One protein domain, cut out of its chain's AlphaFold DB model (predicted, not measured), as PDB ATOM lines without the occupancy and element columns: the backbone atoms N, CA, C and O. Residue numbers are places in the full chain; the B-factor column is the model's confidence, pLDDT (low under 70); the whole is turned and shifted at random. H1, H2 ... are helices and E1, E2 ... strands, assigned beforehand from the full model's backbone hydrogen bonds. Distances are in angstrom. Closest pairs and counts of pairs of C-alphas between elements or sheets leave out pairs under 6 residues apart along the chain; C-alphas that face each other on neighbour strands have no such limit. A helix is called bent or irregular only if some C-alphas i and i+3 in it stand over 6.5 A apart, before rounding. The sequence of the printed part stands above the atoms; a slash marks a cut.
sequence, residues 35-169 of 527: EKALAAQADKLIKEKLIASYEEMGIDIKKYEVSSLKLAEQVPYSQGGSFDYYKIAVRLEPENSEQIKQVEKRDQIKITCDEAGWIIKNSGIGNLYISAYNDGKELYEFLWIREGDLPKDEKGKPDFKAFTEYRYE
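This is residues 35 to 169 of the 527 residues of an uncharacterized protein of Aminipila sp. JN-18 (UniProt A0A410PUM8). A strongly twisted sheet of four strands, E1, E2, E5 and E6, curls round the long helix H1 on one face, while the short helix H3 packs on the other face, over E1 and E2. At the end of the long hairpin E1 and E2 away from H3, the small hairpin E3 and E4 and the helix H2 make a small head. The printed part has 135 residues, with three named helices and six named strands in the order H1 E1 E2 H2 E3 E4 E5 E6 H3; the larger sheet runs E1 - E2 - E5 - E6, all antiparallel, and the class is mixed, helices and strands. It is compact, with a radius of gyration of the C-alphas of 16.1 A, and spans 50 by 35 by 25 A.

E1, residues 61 to 76, is 37.2 A long and bends by 59 degrees at residue 67. E2, residues 82 to 94, is 36.7 A long. E5, residues 128 to 134, measures 19.1 A and E6, residues 139 to 146, 19.9 A. H1, residues 35 to 57, is 30.9 A long and begins at C-alpha 35 (21.383, -37.917, 47.611). It has a kink of 29 degrees near residue 45 and is only just irregular: C-alphas 48 and 51 are 6.8 A apart. H3 is residues 160 to 169, ending at C-alpha 169 (3.073, -15.963, 48.570). H2 is residues 97 to 107, E3 residues 111 to 113 and E4 residues 119 to 122.

In the sheet, N 65 and O 91 of the hairpin E1 and E2 are 2.8 A apart, within hydrogen-bond range, as are N 86 and O 130 of E2 and E5, at 2.8 A, and N 131 and O 143 of the hairpin E5 and E6, at 2.8 A. H1 and H3 are on opposite faces of this sheet: three layers, helices on both faces. The closest C-alphas of H1 and E1 are those of Ile 51 and Ile 61, 6.4 A apart. H3 has a height over the sheet of 9.9 A; its closest C-alpha to E1 is that of Lys 161, 6.0 A from that of Val 75. The closest C-alphas of E2 and E4 are those of Arg 91 and Ile 120, 4.8 A apart. In the hairpin E3 and E4, N 112 and O 121 are 2.7 A apart, within hydrogen-bond range. The closest C-alphas of H2 and E3 are those of Glu 104 and Ile 111, 6.7 A apart. H2 and H1 are close but not clearly touching, at 6.8 A between the C-alphas of Val 103 and Met 57. Every O i to N i+4 pair is within range in H3, 17 of 19 in H1 and 6 of 7 in H2.

The C-alphas of Gln 79 and Glu 98, the two farthest apart, are 50.3 A from each other. The printed part has no cut. The link from E6 to H3, residues 147 to 159, is long; the other links are tight. The mean pLDDT of the printed part is 84.3, and it is under 70 at residues 68, 78 to 79, 124 to 125 and 169.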
ATOM      1  N   GLU A  35      20.145 -38.257  48.324       74.06
ATOM      2  CA  GLU A  35      21.383 -37.917  47.611       74.06
ATOM      3  C   GLU A  35      21.361 -38.393  46.158       74.06
ATOM      4  O   GLU A  35      21.892 -37.714  45.280       74.06
ATOM      5  N   LYS A  36      20.734 -39.545  45.885       77.88
ATOM      6  CA  LYS A  36      20.538 -40.037  44.514       77.88
ATOM      7  C   LYS A  36      19.613 -39.114  43.717       77.88
ATOM      8  O   LYS A  36      19.951 -38.775  42.585       77.88
ATOM      9  N   ALA A  37      18.500 -38.674  44.306       77.00
ATOM     10  CA  ALA A  37      17.565 -37.752  43.662       77.00
ATOM     11  C   ALA A  37      18.214 -36.390  43.364       77.00
ATOM     12  O   ALA A  37      18.165 -35.920  42.229       77.00
ATOM     13  N   LEU A  38      18.905 -35.796  44.342       80.38
ATOM     14  CA  LEU A  38      19.612 -34.524  44.159       80.38
ATOM     15  C   LEU A  38      20.747 -34.628  43.134       80.38
ATOM     16  O   LEU A  38      20.926 -33.719  42.326       80.38
ATOM     17  N   ALA A  39      21.496 -35.736  43.126       81.56
ATOM     18  CA  ALA A  39      22.545 -35.960  42.135       81.56
ATOM     19  C   ALA A  39      21.979 -36.074  40.713       81.56
ATOM     20  O   ALA A  39      22.545 -35.487  39.796       81.56
ATOM     21  N   ALA A  40      20.854 -36.772  40.528       82.62
ATOM     22  CA  ALA A  40      20.188 -36.872  39.229       82.62
ATOM     23  C   ALA A  40      19.682 -35.506  38.730       82.62
ATOM     24  O   ALA A  40      19.792 -35.195  37.547       82.62
ATOM     25  N   GLN A  41      19.171 -34.665  39.631       82.00
ATOM     26  CA  GLN A  41      18.705 -33.320  39.283       82.00
ATOM     27  C   GLN A  41      19.860 -32.364  38.972       82.00
ATOM     28  O   GLN A  41      19.783 -31.602  38.011       82.00
ATOM     29  N   ALA A  42      20.960 -32.446  39.725       81.00
ATOM     30  CA  ALA A  42      22.183 -31.712  39.408       81.00
ATOM     31  C   ALA A  42      22.744 -32.122  38.034       81.00
ATOM     32  O   ALA A  42      23.135 -31.261  37.251       81.00
ATOM     33  N   ASP A  43      22.735 -33.420  37.720       84.00
ATOM     34  CA  ASP A  43      23.165 -33.948  36.422       84.00
ATOM     35  C   ASP A  43      22.315 -33.397  35.267       84.00
ATOM     36  O   ASP A  43      22.856 -32.890  34.280       84.00
ATOM     37  N   LYS A  44      20.986 -33.417  35.431       81.69
ATOM     38  CA  LYS A  44      20.028 -32.865  34.466       81.69
ATOM     39  C   LYS A  44      20.259 -31.371  34.222       81.69
ATOM     40  O   LYS A  44      20.388 -30.957  33.073       81.69
ATOM     41  N   LEU A  45      20.367 -30.578  35.290       77.75
ATOM     42  CA  LEU A  45      20.644 -29.139  35.217       77.75
ATOM     43  C   LEU A  45      21.903 -28.847  34.395       77.75
ATOM     44  O   LEU A  45      21.914 -27.945  33.555       77.75
ATOM     45  N   ILE A  46      22.976 -29.596  34.654       84.12
ATOM     46  CA  ILE A  46      24.256 -29.346  33.999       84.12
ATOM     47  C   ILE A  46      24.158 -29.653  32.508       84.12
ATOM     48  O   ILE A  46      24.532 -28.806  31.700       84.12
ATOM     49  N   LYS A  47      23.607 -30.818  32.149       83.00
ATOM     50  CA  LYS A  47      23.477 -31.253  30.752       83.00
ATOM     51  C   LYS A  47      22.538 -30.380  29.933       83.00
ATOM     52  O   LYS A  47      22.872 -30.025  28.812       83.00
ATOM     53  N   GLU A  48      21.367 -30.056  30.471       76.69
ATOM     54  CA  GLU A  48      20.303 -29.416  29.688       76.69
ATOM     55  C   GLU A  48      20.380 -27.888  29.681       76.69
ATOM     56  O   GLU A  48      19.817 -27.255  28.792       76.69
ATOM     57  N   LYS A  49      21.013 -27.276  30.690       75.88
ATOM     58  CA  LYS A  49      20.986 -25.816  30.867       75.88
ATOM     59  C   LYS A  49      22.371 -25.213  31.012       75.88
ATOM     60  O   LYS A  49      22.672 -24.239  30.332       75.88
ATOM     61  N   LEU A  50      23.202 -25.749  31.908       82.44
ATOM     62  CA  LEU A  50      24.480 -25.108  32.214       82.44
ATOM     63  C   LEU A  50      25.451 -25.218  31.039       82.44
ATOM     64  O   LEU A  50      25.991 -24.199  30.631       82.44
ATOM     65  N   ILE A  51      25.637 -26.419  30.482       86.69
ATOM     66  CA  ILE A  51      26.509 -26.641  29.319       86.69
ATOM     67  C   ILE A  51      26.031 -25.800  28.134       86.69
ATOM     68  O   ILE A  51      26.810 -24.996  27.638       86.69
ATOM     69  N   ALA A  52      24.742 -25.873  27.789       82.44
ATOM     70  CA  ALA A  52      24.154 -25.062  26.721       82.44
ATOM     71  C   ALA A  52      24.396 -23.553  26.918       82.44
ATOM     72  O   ALA A  52      24.774 -22.856  25.985       82.44
ATOM     73  N   SER A  53      24.264 -23.040  28.149       82.38
ATOM     74  CA  SER A  53      24.532 -21.625  28.440       82.38
ATOM     75  C   SER A  53      26.004 -21.237  28.244       82.38
ATOM     76  O   SER A  53      26.273 -20.107  27.844       82.38
ATOM     77  N   TYR A  54      26.959 -22.132  28.519       87.12
ATOM     78  CA  TYR A  54      28.379 -21.883  28.235       87.12
ATOM     79  C   TYR A  54      28.696 -22.013  26.739       87.12
ATOM     80  O   TYR A  54      29.455 -21.198  26.214       87.12
ATOM     81  N   GLU A  55      28.072 -22.962  26.041       87.19
ATOM     82  CA  GLU A  55      28.180 -23.113  24.585       87.19
ATOM     83  C   GLU A  55      27.647 -21.866  23.858       87.19
ATOM     84  O   GLU A  55      28.310 -21.346  22.964       87.19
ATOM     85  N   GLU A  56      26.520 -21.297  24.303       85.62
ATOM     86  CA  GLU A  56      25.987 -20.015  23.809       85.62
ATOM     87  C   GLU A  56      26.963 -18.846  24.029       85.62
ATOM     88  O   GLU A  56      27.047 -17.931  23.206       85.62
ATOM     89  N   MET A  57      27.750 -18.877  25.111       85.62
ATOM     90  CA  MET A  57      28.828 -17.908  25.334       85.62
ATOM     91  C   MET A  57      30.038 -18.160  24.419       85.62
ATOM     92  O   MET A  57      30.881 -17.274  24.277       85.62
ATOM     93  N   GLY A  58      30.127 -19.308  23.747       89.38
ATOM     94  CA  GLY A  58      31.262 -19.711  22.913       89.38
ATOM     95  C   GLY A  58      32.355 -20.457  23.683       89.38
ATOM     96  O   GLY A  58      33.525 -20.389  23.299       89.38
ATOM     97  N   ILE A  59      31.997 -21.113  24.792       91.12
ATOM     98  CA  ILE A  59      32.885 -21.984  25.569       91.12
ATOM     99  C   ILE A  59      32.355 -23.410  25.472       91.12
ATOM    100  O   ILE A  59      31.350 -23.748  26.096       91.12
ATOM    101  N   ASP A  60      33.075 -24.255  24.743       93.19
ATOM    102  CA  ASP A  60      32.718 -25.662  24.606       93.19
ATOM    103  C   ASP A  60      33.172 -26.431  25.851       93.19
ATOM    104  O   ASP A  60      34.317 -26.300  26.303       93.19
ATOM    105  N   ILE A  61      32.272 -27.224  26.434       93.69
ATOM    106  CA  ILE A  61      32.533 -27.953  27.681       93.69
ATOM    107  C   ILE A  61      32.832 -29.421  27.380       93.69
ATOM    108  O   ILE A  61      31.968 -30.178  26.949       93.69
ATOM    109  N   LYS A  62      34.053 -29.853  27.704       92.75
ATOM    110  CA  LYS A  62      34.529 -31.224  27.483       92.75
ATOM    111  C   LYS A  62      33.984 -32.221  28.501       92.75
ATOM    112  O   LYS A  62      33.647 -33.356  28.168       92.75
ATOM    113  N   LYS A  63      33.987 -31.835  29.775       92.56
ATOM    114  CA  LYS A  63      33.484 -32.652  30.889       92.56
ATOM    115  C   LYS A  63      33.098 -31.778  32.070       92.56
ATOM    116  O   LYS A  63      33.528 -30.634  32.176       92.56
ATOM    117  N   TYR A  64      32.330 -32.346  32.991       91.69
ATOM    118  CA  TYR A  64      31.978 -31.699  34.247       91.69
ATOM    119  C   TYR A  64      32.110 -32.652  35.431       91.69
ATOM    120  O   TYR A  64      32.057 -33.874  35.286       91.69
ATOM    121  N   GLU A  65      32.257 -32.070  36.614       89.31
ATOM    122  CA  GLU A  65      32.268 -32.763  37.896       89.31
ATOM    123  C   GLU A  65      31.312 -32.077  38.873       89.31
ATOM    124  O   GLU A  65      31.271 -30.848  38.966       89.31
ATOM    125  N   VAL A  66      30.583 -32.885  39.645       83.62
ATOM    126  CA  VAL A  66      29.741 -32.428  40.760       83.62
ATOM    127  C   VAL A  66      30.331 -32.975  42.051       83.62
ATOM    128  O   VAL A  66      30.330 -34.187  42.269       83.62
ATOM    129  N   SER A  67      30.870 -32.095  42.896       71.44
ATOM    130  CA  SER A  67      31.707 -32.507  44.034       71.44
ATOM    131  C   SER A  67      31.060 -32.313  45.407       71.44
ATOM    132  O   SER A  67      31.459 -32.985  46.355       71.44
ATOM    133  N   SER A  68      30.045 -31.450  45.551       68.50
ATOM    134  CA  SER A  68      29.302 -31.333  46.815       68.50
ATOM    135  C   SER A  68      27.880 -30.794  46.638       68.50
ATOM    136  O   SER A  68      27.670 -29.767  45.993       68.50
ATOM    137  N   LEU A  69      26.919 -31.499  47.242       80.38
ATOM    138  CA  LEU A  69      25.552 -31.047  47.492       80.38
ATOM    139  C   LEU A  69      25.448 -30.784  48.992       80.38
ATOM    140  O   LEU A  69      25.475 -31.720  49.789       80.38
ATOM    141  N   LYS A  70      25.398 -29.512  49.390       87.38
ATOM    142  CA  LYS A  70      25.335 -29.127  50.805       87.38
ATOM    143  C   LYS A  70      24.066 -28.335  51.064       87.38
ATOM    144  O   LYS A  70      23.844 -27.330  50.396       87.38
ATOM    145  N   LEU A  71      23.284 -28.750  52.059       90.00
ATOM    146  CA  LEU A  71      22.151 -27.960  52.537       90.00
ATOM    147  C   LEU A  71      22.664 -26.587  53.001       90.00
ATOM    148  O   LEU A  71      23.542 -26.497  53.863       90.00
ATOM    149  N   ALA A  72      22.172 -25.542  52.353       91.44
ATOM    150  CA  ALA A  72      22.489 -24.149  52.614       91.44
ATOM    151  C   ALA A  72      21.482 -23.540  53.590       91.44
ATOM    152  O   ALA A  72      21.908 -22.871  54.525       91.44
ATOM    153  N   GLU A  73      20.191 -23.804  53.385       93.62
ATOM    154  CA  GLU A  73      19.100 -23.281  54.207       93.62
ATOM    155  C   GLU A  73      17.891 -24.219  54.137       93.62
ATOM    156  O   GLU A  73      17.690 -24.898  53.127       93.62
ATOM    157  N   GLN A  74      17.084 -24.233  55.194       93.62
ATOM    158  CA  GLN A  74      15.782 -24.890  55.214       93.62
ATOM    159  C   GLN A  74      14.730 -23.853  55.603       93.62
ATOM    160  O   GLN A  74      14.751 -23.333  56.717       93.62
ATOM    161  N   VAL A  75      13.812 -23.554  54.687       91.25
ATOM    162  CA  VAL A  75      12.761 -22.555  54.897       91.25
ATOM    163  C   VAL A  75      11.441 -23.272  55.181       91.25
ATOM    164  O   VAL A  75      10.915 -23.934  54.283       91.25
ATOM    165  N   PRO A  76      10.888 -23.184  56.406       88.19
ATOM    166  CA  PRO A  76       9.593 -23.780  56.722       88.19
ATOM    167  C   PRO A  76       8.484 -23.207  55.839       88.19
ATOM    168  O   PRO A  76       8.422 -21.994  55.638       88.19
ATOM    169  N   TYR A  77       7.587 -24.068  55.362       78.75
ATOM    170  CA  TYR A  77       6.444 -23.654  54.556       78.75
ATOM    171  C   TYR A  77       5.140 -23.805  55.346       78.75
ATOM    172  O   TYR A  77       4.888 -24.826  55.988       78.75
ATOM    173  N   SER A  78       4.308 -22.762  55.338       67.38
ATOM    174  CA  SER A  78       3.147 -22.635  56.233       67.38
ATOM    175  C   SER A  78       2.076 -23.710  56.022       67.38
ATOM    176  O   SER A  78       1.348 -24.031  56.961       67.38
ATOM    177  N   GLN A  79       2.002 -24.308  54.829       65.06
ATOM    178  CA  GLN A  79       1.062 -25.389  54.510       65.06
ATOM    179  C   GLN A  79       1.591 -26.797  54.864       65.06
ATOM    180  O   GLN A  79       0.911 -27.793  54.615       65.06
ATOM    181  N   GLY A  80       2.771 -26.882  55.488       73.88
ATOM    182  CA  GLY A  80       3.473 -28.119  55.836       73.88
ATOM    183  C   GLY A  80       4.823 -28.216  55.123       73.88
ATOM    184  O   GLY A  80       5.027 -27.572  54.097       73.88
ATOM    185  N   GLY A  81       5.739 -29.026  55.663       83.88
ATOM    186  CA  GLY A  81       7.059 -29.276  55.071       83.88
ATOM    187  C   GLY A  81       8.015 -28.073  55.072       83.88
ATOM    188  O   GLY A  81       7.841 -27.105  55.820       83.88
ATOM    189  N   SER A  82       9.051 -28.150  54.239       88.75
ATOM    190  CA  SER A  82      10.049 -27.091  54.057       88.75
ATOM    191  C   SER A  82      10.611 -27.051  52.639       88.75
ATOM    192  O   SER A  82      10.650 -28.062  51.943       88.75
ATOM    193  N   PHE A  83      11.092 -25.881  52.225       88.56
ATOM    194  CA  PHE A  83      11.960 -25.748  51.060       88.56
ATOM    195  C   PHE A  83      13.417 -25.855  51.496       88.56
ATOM    196  O   PHE A  83      13.942 -24.996  52.210       88.56
ATOM    197  N   ASP A  84      14.059 -26.930  51.058       91.88
ATOM    198  CA  ASP A  84      15.448 -27.248  51.337       91.88
ATOM    199  C   ASP A  84      16.306 -26.735  50.174       91.88
ATOM    200  O   ASP A  84      16.183 -27.186  49.033       91.88
ATOM    201  N   TYR A  85      17.190 -25.780  50.457       91.38
ATOM    202  CA  TYR A  85      18.077 -25.176  49.467       91.38
ATOM    203  C   TYR A  85      19.449 -25.827  49.539       91.38
ATOM    204  O   TYR A  85      20.181 -25.646  50.507       91.38
ATOM    205  N   TYR A  86      19.843 -26.551  48.500       89.94
ATOM    206  CA  TYR A  86      21.138 -27.212  48.395       89.94
ATOM    207  C   TYR A  86      22.067 -26.417  47.494       89.94
ATOM    208  O   TYR A  86      21.793 -26.227  46.314       89.94
ATOM    209  N   LYS A  87      23.214 -25.994  48.020       89.56
ATOM    210  CA  LYS A  87      24.293 -25.451  47.198       89.56
ATOM    211  C   LYS A  87      24.957 -26.584  46.419       89.56
ATOM    212  O   LYS A  87      25.372 -27.577  47.023       89.56
ATOM    213  N   ILE A  88      25.105 -26.397  45.109       85.88
ATOM    214  CA  ILE A  88      25.842 -27.303  44.225       85.88
ATOM    215  C   ILE A  88      27.224 -26.714  43.938       85.88
ATOM    216  O   ILE A  88      27.345 -25.555  43.534       85.88
ATOM    217  N   ALA A  89      28.266 -27.526  44.093       85.12
ATOM    218  CA  ALA A  89      29.578 -27.238  43.522       85.12
ATOM    219  C   ALA A  89      29.746 -27.990  42.198       85.12
ATOM    220  O   ALA A  89      29.745 -29.225  42.181       85.12
ATOM    221  N   VAL A  90      29.907 -27.231  41.113       86.19
ATOM    222  CA  VAL A  90      30.149 -27.747  39.764       86.19
ATOM    223  C   VAL A  90      31.506 -27.253  39.286       86.19
ATOM    224  O   VAL A  90      31.843 -26.085  39.475       86.19
ATOM    225  N   ARG A  91      32.277 -28.147  38.670       90.81
ATOM    226  CA  ARG A  91      33.500 -27.811  37.939       90.81
ATOM    227  C   ARG A  91      33.290 -28.204  36.482       90.81
ATOM    228  O   ARG A  91      32.837 -29.318  36.231       90.81
ATOM    229  N   LEU A  92      33.624 -27.329  35.539       91.56
ATOM    230  CA  LEU A  92      33.516 -27.592  34.100       91.56
ATOM    231  C   LEU A  92      34.904 -27.507  33.453       91.56
ATOM    232  O   LEU A  92      35.603 -26.510  33.625       91.56
ATOM    233  N   GLU A  93      35.313 -28.537  32.716       94.25
ATOM    234  CA  GLU A  93      36.538 -28.515  31.913       94.25
ATOM    235  C   GLU A  93      36.205 -27.937  30.530       94.25
ATOM    236  O   GLU A  93      35.447 -28.574  29.792       94.25
ATOM    237  N   PRO A  94      36.744 -26.764  30.153       93.12
ATOM    238  CA  PRO A  94      36.599 -26.255  28.793       93.12
ATOM    239  C   PRO A  94      37.414 -27.111  27.813       93.12
ATOM    240  O   PRO A  94      38.476 -27.630  28.170       93.12
ATOM    241  N   GLU A  95      36.979 -27.215  26.558       92.62
ATOM    242  CA  GLU A  95      37.805 -27.814  25.502       92.62
ATOM    243  C   GLU A  95      39.074 -26.994  25.248       92.62
ATOM    244  O   GLU A  95      40.156 -27.556  25.057       92.62
ATOM    245  N   ASN A  96      38.961 -25.662  25.293       90.50
ATOM    246  CA  ASN A  96      40.085 -24.756  25.102       90.50
ATOM    247  C   ASN A  96      40.061 -23.584  26.095       90.50
ATOM    248  O   ASN A  96      39.196 -22.713  26.052       90.50
ATOM    249  N   SER A  97      41.092 -23.497  26.939       85.38
ATOM    250  CA  SER A  97      41.242 -22.418  27.927       85.38
ATOM    251  C   SER A  97      41.305 -20.998  27.333       85.38
ATOM    252  O   SER A  97      41.012 -20.032  28.036       85.38
ATOM    253  N   GLU A  98      41.649 -20.839  26.050       88.12
ATOM    254  CA  GLU A  98      41.639 -19.530  25.382       88.12
ATOM    255  C   GLU A  98      40.218 -19.011  25.106       88.12
ATOM    256  O   GLU A  98      40.027 -17.796  25.047       88.12
ATOM    257  N   GLN A  99      39.211 -19.891  25.011       89.75
ATOM    258  CA  GLN A  99      37.803 -19.488  24.857       89.75
ATOM    259  C   GLN A  99      37.339 -18.650  26.052       89.75
ATOM    260  O   GLN A  99      36.689 -17.622  25.879       89.75
ATOM    261  N   ILE A 100      37.769 -19.023  27.262       88.88
ATOM    262  CA  ILE A 100      37.461 -18.286  28.494       88.88
ATOM    263  C   ILE A 100      37.952 -16.843  28.380       88.88
ATOM    264  O   ILE A 100      37.169 -15.913  28.539       88.88
ATOM    265  N   LYS A 101      39.227 -16.642  28.025       87.94
ATOM    266  CA  LYS A 101      39.819 -15.299  27.901       87.94
ATOM    267  C   LYS A 101      39.109 -14.447  26.849       87.94
ATOM    268  O   LYS A 101      38.994 -13.232  27.012       87.94
ATOM    269  N   GLN A 102      38.656 -15.068  25.758       88.19
ATOM    270  CA  GLN A 102      37.897 -14.381  24.713       88.19
ATOM    271  C   GLN A 102      36.538 -13.905  25.236       88.19
ATOM    272  O   GLN A 102      36.194 -12.742  25.026       88.19
ATOM    273  N   VAL A 103      35.815 -14.758  25.965       86.12
ATOM    274  CA  VAL A 103      34.522 -14.419  26.579       86.12
ATOM    275  C   VAL A 103      34.668 -13.353  27.658       86.12
ATOM    276  O   VAL A 103      33.946 -12.360  27.619       86.12
ATOM    277  N   GLU A 104      35.639 -13.482  28.567       87.06
ATOM    278  CA  GLU A 104      35.867 -12.475  29.615       87.06
ATOM    279  C   GLU A 104      36.121 -11.083  29.019       87.06
ATOM    280  O   GLU A 104      35.645 -10.073  29.540       87.06
ATOM    281  N   LYS A 105      36.843 -11.023  27.893       87.50
ATOM    282  CA  LYS A 105      37.124  -9.774  27.179       87.50
ATOM    283  C   LYS A 105      35.915  -9.248  26.402       87.50
ATOM    284  O   LYS A 105      35.724  -8.033  26.364       87.50
ATOM    285  N   ARG A 106      35.150 -10.128  25.746       88.56
ATOM    286  CA  ARG A 106      33.990  -9.764  24.913       88.56
ATOM    287  C   ARG A 106      32.816  -9.290  25.768       88.56
ATOM    288  O   ARG A 106      32.267  -8.229  25.492       88.56
ATOM    289  N   ASP A 107      32.489 -10.042  26.814       82.19
ATOM    290  CA  ASP A 107      31.231  -9.891  27.558       82.19
ATOM    291  C   ASP A 107      31.419  -9.226  28.926       82.19
ATOM    292  O   ASP A 107      30.447  -8.982  29.634       82.19
ATOM    293  N   GLN A 108      32.665  -8.936  29.320       83.38
ATOM    294  CA  GLN A 108      33.021  -8.402  30.645       83.38
ATOM    295  C   GLN A 108      32.571  -9.298  31.812       83.38
ATOM    296  O   GLN A 108      32.488  -8.862  32.962       83.38
ATOM    297  N   ILE A 109      32.308 -10.574  31.533       82.12
ATOM    298  CA  ILE A 109      31.938 -11.573  32.524       82.12
ATOM    299  C   ILE A 109      33.213 -12.200  33.074       82.12
ATOM    300  O   ILE A 109      33.952 -12.840  32.340       82.12
ATOM    301  N   LYS A 110      33.459 -12.078  34.379       87.50
ATOM    302  CA  LYS A 110      34.588 -12.748  35.037       87.50
ATOM    303  C   LYS A 110      34.306 -14.236  35.246       87.50
ATOM    304  O   LYS A 110      33.311 -14.577  35.897       87.50
ATOM    305  N   ILE A 111      35.207 -15.096  34.783       88.50
ATOM    306  CA  ILE A 111      35.168 -16.551  34.941       88.50
ATOM    307  C   ILE A 111      36.309 -16.962  35.876       88.50
ATOM    308  O   ILE A 111      37.477 -16.654  35.681       88.50
ATOM    309  N   THR A 112      35.957 -17.635  36.965       89.25
ATOM    310  CA  THR A 112      36.912 -18.141  37.951       89.25
ATOM    311  C   THR A 112      37.205 -19.596  37.646       89.25
ATOM    312  O   THR A 112      36.279 -20.414  37.622       89.25
ATOM    313  N   CYS A 113      38.487 -19.909  37.483       90.31
ATOM    314  CA  CYS A 113      38.970 -21.273  37.343       90.31
ATOM    315  C   CYS A 113      39.760 -21.720  38.575       90.31
ATOM    316  O   CYS A 113      40.320 -20.889  39.294       90.31
ATOM    317  N   ASP A 114      39.803 -23.026  38.819       89.88
ATOM    318  CA  ASP A 114      40.728 -23.613  39.788       89.88
ATOM    319  C   ASP A 114      42.145 -23.789  39.214       89.88
ATOM    320  O   ASP A 114      42.422 -23.448  38.062       89.88
ATOM    321  N   GLU A 115      43.058 -24.328  40.026       87.69
ATOM    322  CA  GLU A 115      44.462 -24.554  39.650       87.69
ATOM    323  C   GLU A 115      44.629 -25.482  38.437       87.69
ATOM    324  O   GLU A 115      45.628 -25.386  37.725       87.69
ATOM    325  N   ALA A 116      43.654 -26.357  38.172       86.69
ATOM    326  CA  ALA A 116      43.654 -27.251  37.019       86.69
ATOM    327  C   ALA A 116      43.043 -26.601  35.763       86.69
ATOM    328  O   ALA A 116      42.945 -27.255  34.725       86.69
ATOM    329  N   GLY A 117      42.623 -25.334  35.841       85.88
ATOM    330  CA  GLY A 117      42.013 -24.597  34.735       85.88
ATOM    331  C   GLY A 117      40.528 -24.894  34.526       85.88
ATOM    332  O   GLY A 117      39.964 -24.456  33.523       85.88
ATOM    333  N   TRP A 118      39.877 -25.604  35.449       91.94
ATOM    334  CA  TRP A 118      38.446 -25.879  35.354       91.94
ATOM    335  C   TRP A 118      37.642 -24.688  35.834       91.94
ATOM    336  O   TRP A 118      37.951 -24.107  36.871       91.94
ATOM    337  N   ILE A 119      36.565 -24.375  35.127       89.88
ATOM    338  CA  ILE A 119      35.621 -23.327  35.498       89.88
ATOM    339  C   ILE A 119      34.874 -23.770  36.753       89.88
ATOM    340  O   ILE A 119      34.202 -24.801  36.751       89.88
ATOM    341  N   ILE A 120      34.966 -22.974  37.816       87.31
ATOM    342  CA  ILE A 120      34.301 -23.240  39.102       87.31
ATOM    343  C   ILE A 120      33.239 -22.196  39.449       87.31
ATOM    344  O   ILE A 120      32.366 -22.445  40.281       87.31
ATOM    345  N   LYS A 121      33.317 -21.005  38.847       83.19
ATOM    346  CA  LYS A 121      32.347 -19.928  39.056       83.19
ATOM    347  C   LYS A 121      32.373 -18.952  37.888       83.19
ATOM    348  O   LYS A 121      33.436 -18.636  37.369       83.19
ATOM    349  N   ASN A 122      31.223 -18.393  37.547       79.44
ATOM    350  CA  ASN A 122      31.101 -17.256  36.639       79.44
ATOM    351  C   ASN A 122      30.393 -16.119  37.394       79.44
ATOM    352  O   ASN A 122      29.448 -16.372  38.135       79.44
ATOM    353  N   SER A 123      30.870 -14.882  37.264       74.62
ATOM    354  CA  SER A 123      30.322 -13.709  37.968       74.62
ATOM    355  C   SER A 123      28.878 -13.346  37.593       74.62
ATOM    356  O   SER A 123      28.182 -12.802  38.444       74.62
ATOM    357  N   GLY A 124      28.408 -13.692  36.392       66.56
ATOM    358  CA  GLY A 124      27.016 -13.512  35.962       66.56
ATOM    359  C   GLY A 124      26.058 -14.615  36.437       66.56
ATOM    360  O   GLY A 124      24.859 -14.388  36.521       66.56
ATOM    361  N   ILE A 125      26.573 -15.801  36.781       69.12
ATOM    362  CA  ILE A 125      25.766 -16.953  37.241       69.12
ATOM    363  C   ILE A 125      25.859 -17.126  38.770       69.12
ATOM    364  O   ILE A 125      24.891 -17.481  39.438       69.12
ATOM    365  N   GLY A 126      27.024 -16.844  39.351       76.94
ATOM    366  CA  GLY A 126      27.304 -17.012  40.772       76.94
ATOM    367  C   GLY A 126      27.355 -18.480  41.222       76.94
ATOM    368  O   GLY A 126      27.733 -19.366  40.458       76.94
ATOM    369  N   ASN A 127      27.065 -18.731  42.502       84.06
ATOM    370  CA  ASN A 127      26.828 -20.084  43.022       84.06
ATOM    371  C   ASN A 127      25.512 -20.656  42.459       84.06
ATOM    372  O   ASN A 127      24.567 -19.913  42.211       84.06
ATOM    373  N   LEU A 128      25.425 -21.978  42.313       84.06
ATOM    374  CA  LEU A 128      24.194 -22.659  41.907       84.06
ATOM    375  C   LEU A 128      23.523 -23.319  43.109       84.06
ATOM    376  O   LEU A 128      24.197 -23.900  43.967       84.06
ATOM    377  N   TYR A 129      22.197 -23.251  43.140       86.81
ATOM    378  CA  TYR A 129      21.365 -23.849  44.172       86.81
ATOM    379  C   TYR A 129      20.291 -24.745  43.552       86.81
ATOM    380  O   TYR A 129      19.777 -24.450  42.475       86.81
ATOM    381  N   ILE A 130      19.944 -25.825  44.249       85.81
ATOM    382  CA  ILE A 130      18.728 -26.612  44.023       85.81
ATOM    383  C   ILE A 130      17.816 -26.357  45.211       85.81
ATOM    384  O   ILE A 130      18.164 -26.724  46.327       85.81
ATOM    385  N   SER A 131      16.660 -25.757  44.979       86.56
ATOM    386  CA  SER A 131      15.546 -25.834  45.917       86.56
ATOM    387  C   SER A 131      14.834 -27.166  45.711       86.56
ATOM    388  O   SER A 131      14.557 -27.532  44.571       86.56
ATOM    389  N   ALA A 132      14.523 -27.872  46.789       86.44
ATOM    390  CA  ALA A 132      13.652 -29.040  46.781       86.44
ATOM    391  C   ALA A 132      12.619 -28.894  47.895       86.44
ATOM    392  O   ALA A 132      12.962 -28.492  49.007       86.44
ATOM    393  N   TYR A 133      11.366 -29.225  47.613       85.12
ATOM    394  CA  TYR A 133      10.357 -29.299  48.656       85.12
ATOM    395  C   TYR A 133      10.464 -30.637  49.394       85.12
ATOM    396  O   TYR A 133      10.591 -31.698  48.779       85.12
ATOM    397  N   ASN A 134      10.410 -30.567  50.719       85.50
ATOM    398  CA  ASN A 134      10.516 -31.685  51.638       85.50
ATOM    399  C   ASN A 134       9.232 -31.788  52.471       85.50
ATOM    400  O   ASN A 134       8.966 -30.939  53.323       85.50
ATOM    401  N   ASP A 135       8.447 -32.844  52.255       81.25
ATOM    402  CA  ASP A 135       7.214 -33.116  53.011       81.25
ATOM    403  C   ASP A 135       7.453 -33.933  54.299       81.25
ATOM    404  O   ASP A 135       6.509 -34.325  54.992       81.25
ATOM    405  N   GLY A 136       8.718 -34.219  54.617       79.81
ATOM    406  CA  GLY A 136       9.145 -35.085  55.714       79.81
ATOM    407  C   GLY A 136       9.277 -36.568  55.344       79.81
ATOM    408  O   GLY A 136       9.729 -37.352  56.181       79.81
ATOM    409  N   LYS A 137       8.910 -36.974  54.122       79.50
ATOM    410  CA  LYS A 137       9.055 -38.348  53.609       79.50
ATOM    411  C   LYS A 137       9.958 -38.421  52.386       79.50
ATOM    412  O   LYS A 137      10.775 -39.335  52.294       79.50
ATOM    413  N   GLU A 138       9.809 -37.491  51.452       79.75
ATOM    414  CA  GLU A 138      10.547 -37.473  50.191       79.75
ATOM    415  C   GLU A 138      10.857 -36.041  49.733       79.75
ATOM    416  O   GLU A 138      10.237 -35.076  50.175       79.75
ATOM    417  N   LEU A 139      11.847 -35.918  48.842       80.19
ATOM    418  CA  LEU A 139      12.127 -34.670  48.136       80.19
ATOM    419  C   LEU A 139      11.474 -34.691  46.760       80.19
ATOM    420  O   LEU A 139      11.652 -35.647  45.999       80.19
ATOM    421  N   TYR A 140      10.788 -33.609  46.423       74.69
ATOM    422  CA  TYR A 140      10.203 -33.383  45.105       74.69
ATOM    423  C   TYR A 140      10.180 -31.879  44.782       74.69
ATOM    424  O   TYR A 140      10.706 -31.077  45.550       74.69
ATOM    425  N   GLU A 141       9.654 -31.495  43.613       74.00
ATOM    426  CA  GLU A 141       9.706 -30.115  43.092       74.00
ATOM    427  C   GLU A 141      11.109 -29.487  43.116       74.00
ATOM    428  O   GLU A 141      11.386 -28.528  43.837       74.00
ATOM    429  N   PHE A 142      12.012 -30.036  42.306       78.31
ATOM    430  CA  PHE A 142      13.366 -29.511  42.183       78.31
ATOM    431  C   PHE A 142      13.393 -28.266  41.292       78.31
ATOM    432  O   PHE A 142      13.031 -28.332  40.118       78.31
ATOM    433  N   LEU A 143      13.874 -27.150  41.836       78.75
ATOM    434  CA  LEU A 143      14.099 -25.903  41.112       78.75
ATOM    435  C   LEU A 143      15.574 -25.519  41.178       78.75
ATOM    436  O   LEU A 143      16.162 -25.431  42.253       78.75
ATOM    437  N   TRP A 144      16.161 -25.234  40.026       78.94
ATOM    438  CA  TRP A 144      17.516 -24.707  39.910       78.94
ATOM    439  C   TRP A 144      17.515 -23.185  39.950       78.94
ATOM    440  O   TRP A 144      16.774 -22.530  39.221       78.94
ATOM    441  N   ILE A 145      18.374 -22.629  40.799       80.19
ATOM    442  CA  ILE A 145      18.413 -21.201  41.099       80.19
ATOM    443  C   ILE A 145      19.859 -20.718  41.013       80.19
ATOM    444  O   ILE A 145      20.765 -21.307  41.616       80.19
ATOM    445  N   ARG A 146      20.090 -19.633  40.271       82.00
ATOM    446  CA  ARG A 146      21.385 -18.944  40.249       82.00
ATOM    447  C   ARG A 146      21.477 -18.005  41.443       82.00
ATOM    448  O   ARG A 146      20.500 -17.380  41.830       82.00
ATOM    449  N   GLU A 147      22.667 -17.843  42.013       83.56
ATOM    450  CA  GLU A 147      22.891 -16.918  43.133       83.56
ATOM    451  C   GLU A 147      22.495 -15.475  42.791       83.56
ATOM    452  O   GLU A 147      22.113 -14.731  43.696       83.56
ATOM    453  N   GLY A 148      22.605 -15.084  41.517       77.75
ATOM    454  CA  GLY A 148      22.161 -13.780  41.016       77.75
ATOM    455  C   GLY A 148      20.640 -13.599  40.989       77.75
ATOM    456  O   GLY A 148      20.182 -12.472  41.124       77.75
ATOM    457  N   ASP A 149      19.878 -14.693  40.896       79.00
ATOM    458  CA  ASP A 149      18.407 -14.683  40.859       79.00
ATOM    459  C   ASP A 149      17.799 -14.635  42.278       79.00
ATOM    460  O   ASP A 149      16.595 -14.445  42.443       79.00
ATOM    461  N   LEU A 150      18.623 -14.819  43.319       85.00
ATOM    462  CA  LEU A 150      18.185 -14.760  44.712       85.00
ATOM    463  C   LEU A 150      18.221 -13.316  45.238       85.00
ATOM    464  O   LEU A 150      19.275 -12.669  45.126       85.00
ATOM    465  N   PRO A 151      17.144 -12.839  45.900       88.19
ATOM    466  CA  PRO A 151      17.171 -11.589  46.646       88.19
ATOM    467  C   PRO A 151      18.294 -11.622  47.686       88.19
ATOM    468  O   PRO A 151      18.754 -12.689  48.109       88.19
ATOM    469  N   LYS A 152      18.780 -10.439  48.064       91.06
ATOM    470  CA  LYS A 152      19.851 -10.294  49.049       91.06
ATOM    471  C   LYS A 152      19.305  -9.721  50.348       91.06
ATOM    472  O   LYS A 152      18.513  -8.785  50.312       91.06
ATOM    473  N   ASP A 153      19.775 -10.254  51.470       90.00
ATOM    474  CA  ASP A 153      19.528  -9.687  52.792       90.00
ATOM    475  C   ASP A 153      20.288  -8.356  52.977       90.00
ATOM    476  O   ASP A 153      21.116  -7.954  52.152       90.00
ATOM    477  N   GLU A 154      20.064  -7.676  54.105       88.50
ATOM    478  CA  GLU A 154      20.742  -6.414  54.458       88.50
ATOM    479  C   GLU A 154      22.281  -6.522  54.500       88.50
ATOM    480  O   GLU A 154      22.989  -5.514  54.490       88.50
ATOM    481  N   LYS A 155      22.823  -7.744  54.558       89.25
ATOM    482  CA  LYS A 155      24.260  -8.047  54.594       89.25
ATOM    483  C   LYS A 155      24.789  -8.506  53.231       89.25
ATOM    484  O   LYS A 155      25.951  -8.914  53.144       89.25
ATOM    485  N   GLY A 156      23.971  -8.456  52.179       86.00
ATOM    486  CA  GLY A 156      24.329  -8.852  50.820       86.00
ATOM    487  C   GLY A 156      24.390 -10.366  50.587       86.00
ATOM    488  O   GLY A 156      24.928 -10.803  49.566       86.00
ATOM    489  N   LYS A 157      23.883 -11.191  51.512       89.06
ATOM    490  CA  LYS A 157      23.831 -12.655  51.374       89.06
ATOM    491  C   LYS A 157      22.519 -13.095  50.726       89.06
ATOM    492  O   LYS A 157      21.539 -12.372  50.836       89.06
ATOM    493  N   PRO A 158      22.472 -14.260  50.051       90.50
ATOM    494  CA  PRO A 158      21.219 -14.778  49.508       90.50
ATOM    495  C   PRO A 158      20.146 -14.936  50.593       90.50
ATOM    496  O   PRO A 158      20.396 -15.581  51.611       90.50
ATOM    497  N   ASP A 159      18.968 -14.368  50.350       93.31
ATOM    498  CA  ASP A 159      17.799 -14.456  51.219       93.31
ATOM    499  C   ASP A 159      16.830 -15.519  50.686       93.31
ATOM    500  O   ASP A 159      15.927 -15.261  49.888       93.31
ATOM    501  N   PHE A 160      17.051 -16.763  51.108       91.31
ATOM    502  CA  PHE A 160      16.204 -17.890  50.713       91.31
ATOM    503  C   PHE A 160      14.787 -17.769  51.258       91.31
ATOM    504  O   PHE A 160      13.851 -18.264  50.631       91.31
ATOM    505  N   LYS A 161      14.615 -17.117  52.412       90.25
ATOM    506  CA  LYS A 161      13.301 -16.930  53.010       90.25
ATOM    507  C   LYS A 161      12.486 -15.956  52.168       90.25
ATOM    508  O   LYS A 161      11.418 -16.351  51.721       90.25
ATOM    509  N   ALA A 162      13.020 -14.774  51.862       86.00
ATOM    510  CA  ALA A 162      12.348 -13.807  50.994       86.00
ATOM    511  C   ALA A 162      12.084 -14.378  49.596       86.00
ATOM    512  O   ALA A 162      11.019 -14.144  49.037       86.00
ATOM    513  N   PHE A 163      13.011 -15.170  49.042       86.12
ATOM    514  CA  PHE A 163      12.771 -15.872  47.778       86.12
ATOM    515  C   PHE A 163      11.601 -16.853  47.875       86.12
ATOM    516  O   PHE A 163      10.739 -16.861  47.003       86.12
ATOM    517  N   THR A 164      11.576 -17.680  48.926       81.94
ATOM    518  CA  THR A 164      10.505 -18.658  49.168       81.94
ATOM    519  C   THR A 164       9.178 -17.943  49.347       81.94
ATOM    520  O   THR A 164       8.213 -18.312  48.699       81.94
ATOM    521  N   GLU A 165       9.136 -16.917  50.198       79.50
ATOM    522  CA  GLU A 165       7.947 -16.109  50.451       79.50
ATOM    523  C   GLU A 165       7.471 -15.486  49.146       79.50
ATOM    524  O   GLU A 165       6.421 -15.884  48.677       79.50
ATOM    525  N   TYR A 166       8.275 -14.665  48.471       75.94
ATOM    526  CA  TYR A 166       7.895 -14.037  47.203       75.94
ATOM    527  C   TYR A 166       7.406 -15.037  46.146       75.94
ATOM    528  O   TYR A 166       6.381 -14.827  45.501       75.94
ATOM    529  N   ARG A 167       8.124 -16.154  45.968       73.75
ATOM    530  CA  ARG A 167       7.782 -17.164  44.957       73.75
ATOM    531  C   ARG A 167       6.463 -17.875  45.266       73.75
ATOM    532  O   ARG A 167       5.796 -18.343  44.348       73.75
ATOM    533  N   TYR A 168       6.125 -18.004  46.544       70.56
ATOM    534  CA  TYR A 168       5.080 -18.897  47.040       70.56
ATOM    535  C   TYR A 168       4.015 -18.168  47.881       70.56
ATOM    536  O   TYR A 168       3.170 -18.805  48.510       70.56
ATOM    537  N   GLU A 169       4.024 -16.834  47.873       63.88
ATOM    538  CA  GLU A 169       3.073 -15.963  48.570       63.88
ATOM    539  C   GLU A 169       1.669 -16.093  47.969       63.88
ATOM    540  O   GLU A 169       0.687 -16.147  48.703       63.88
TER     541      GLU A 169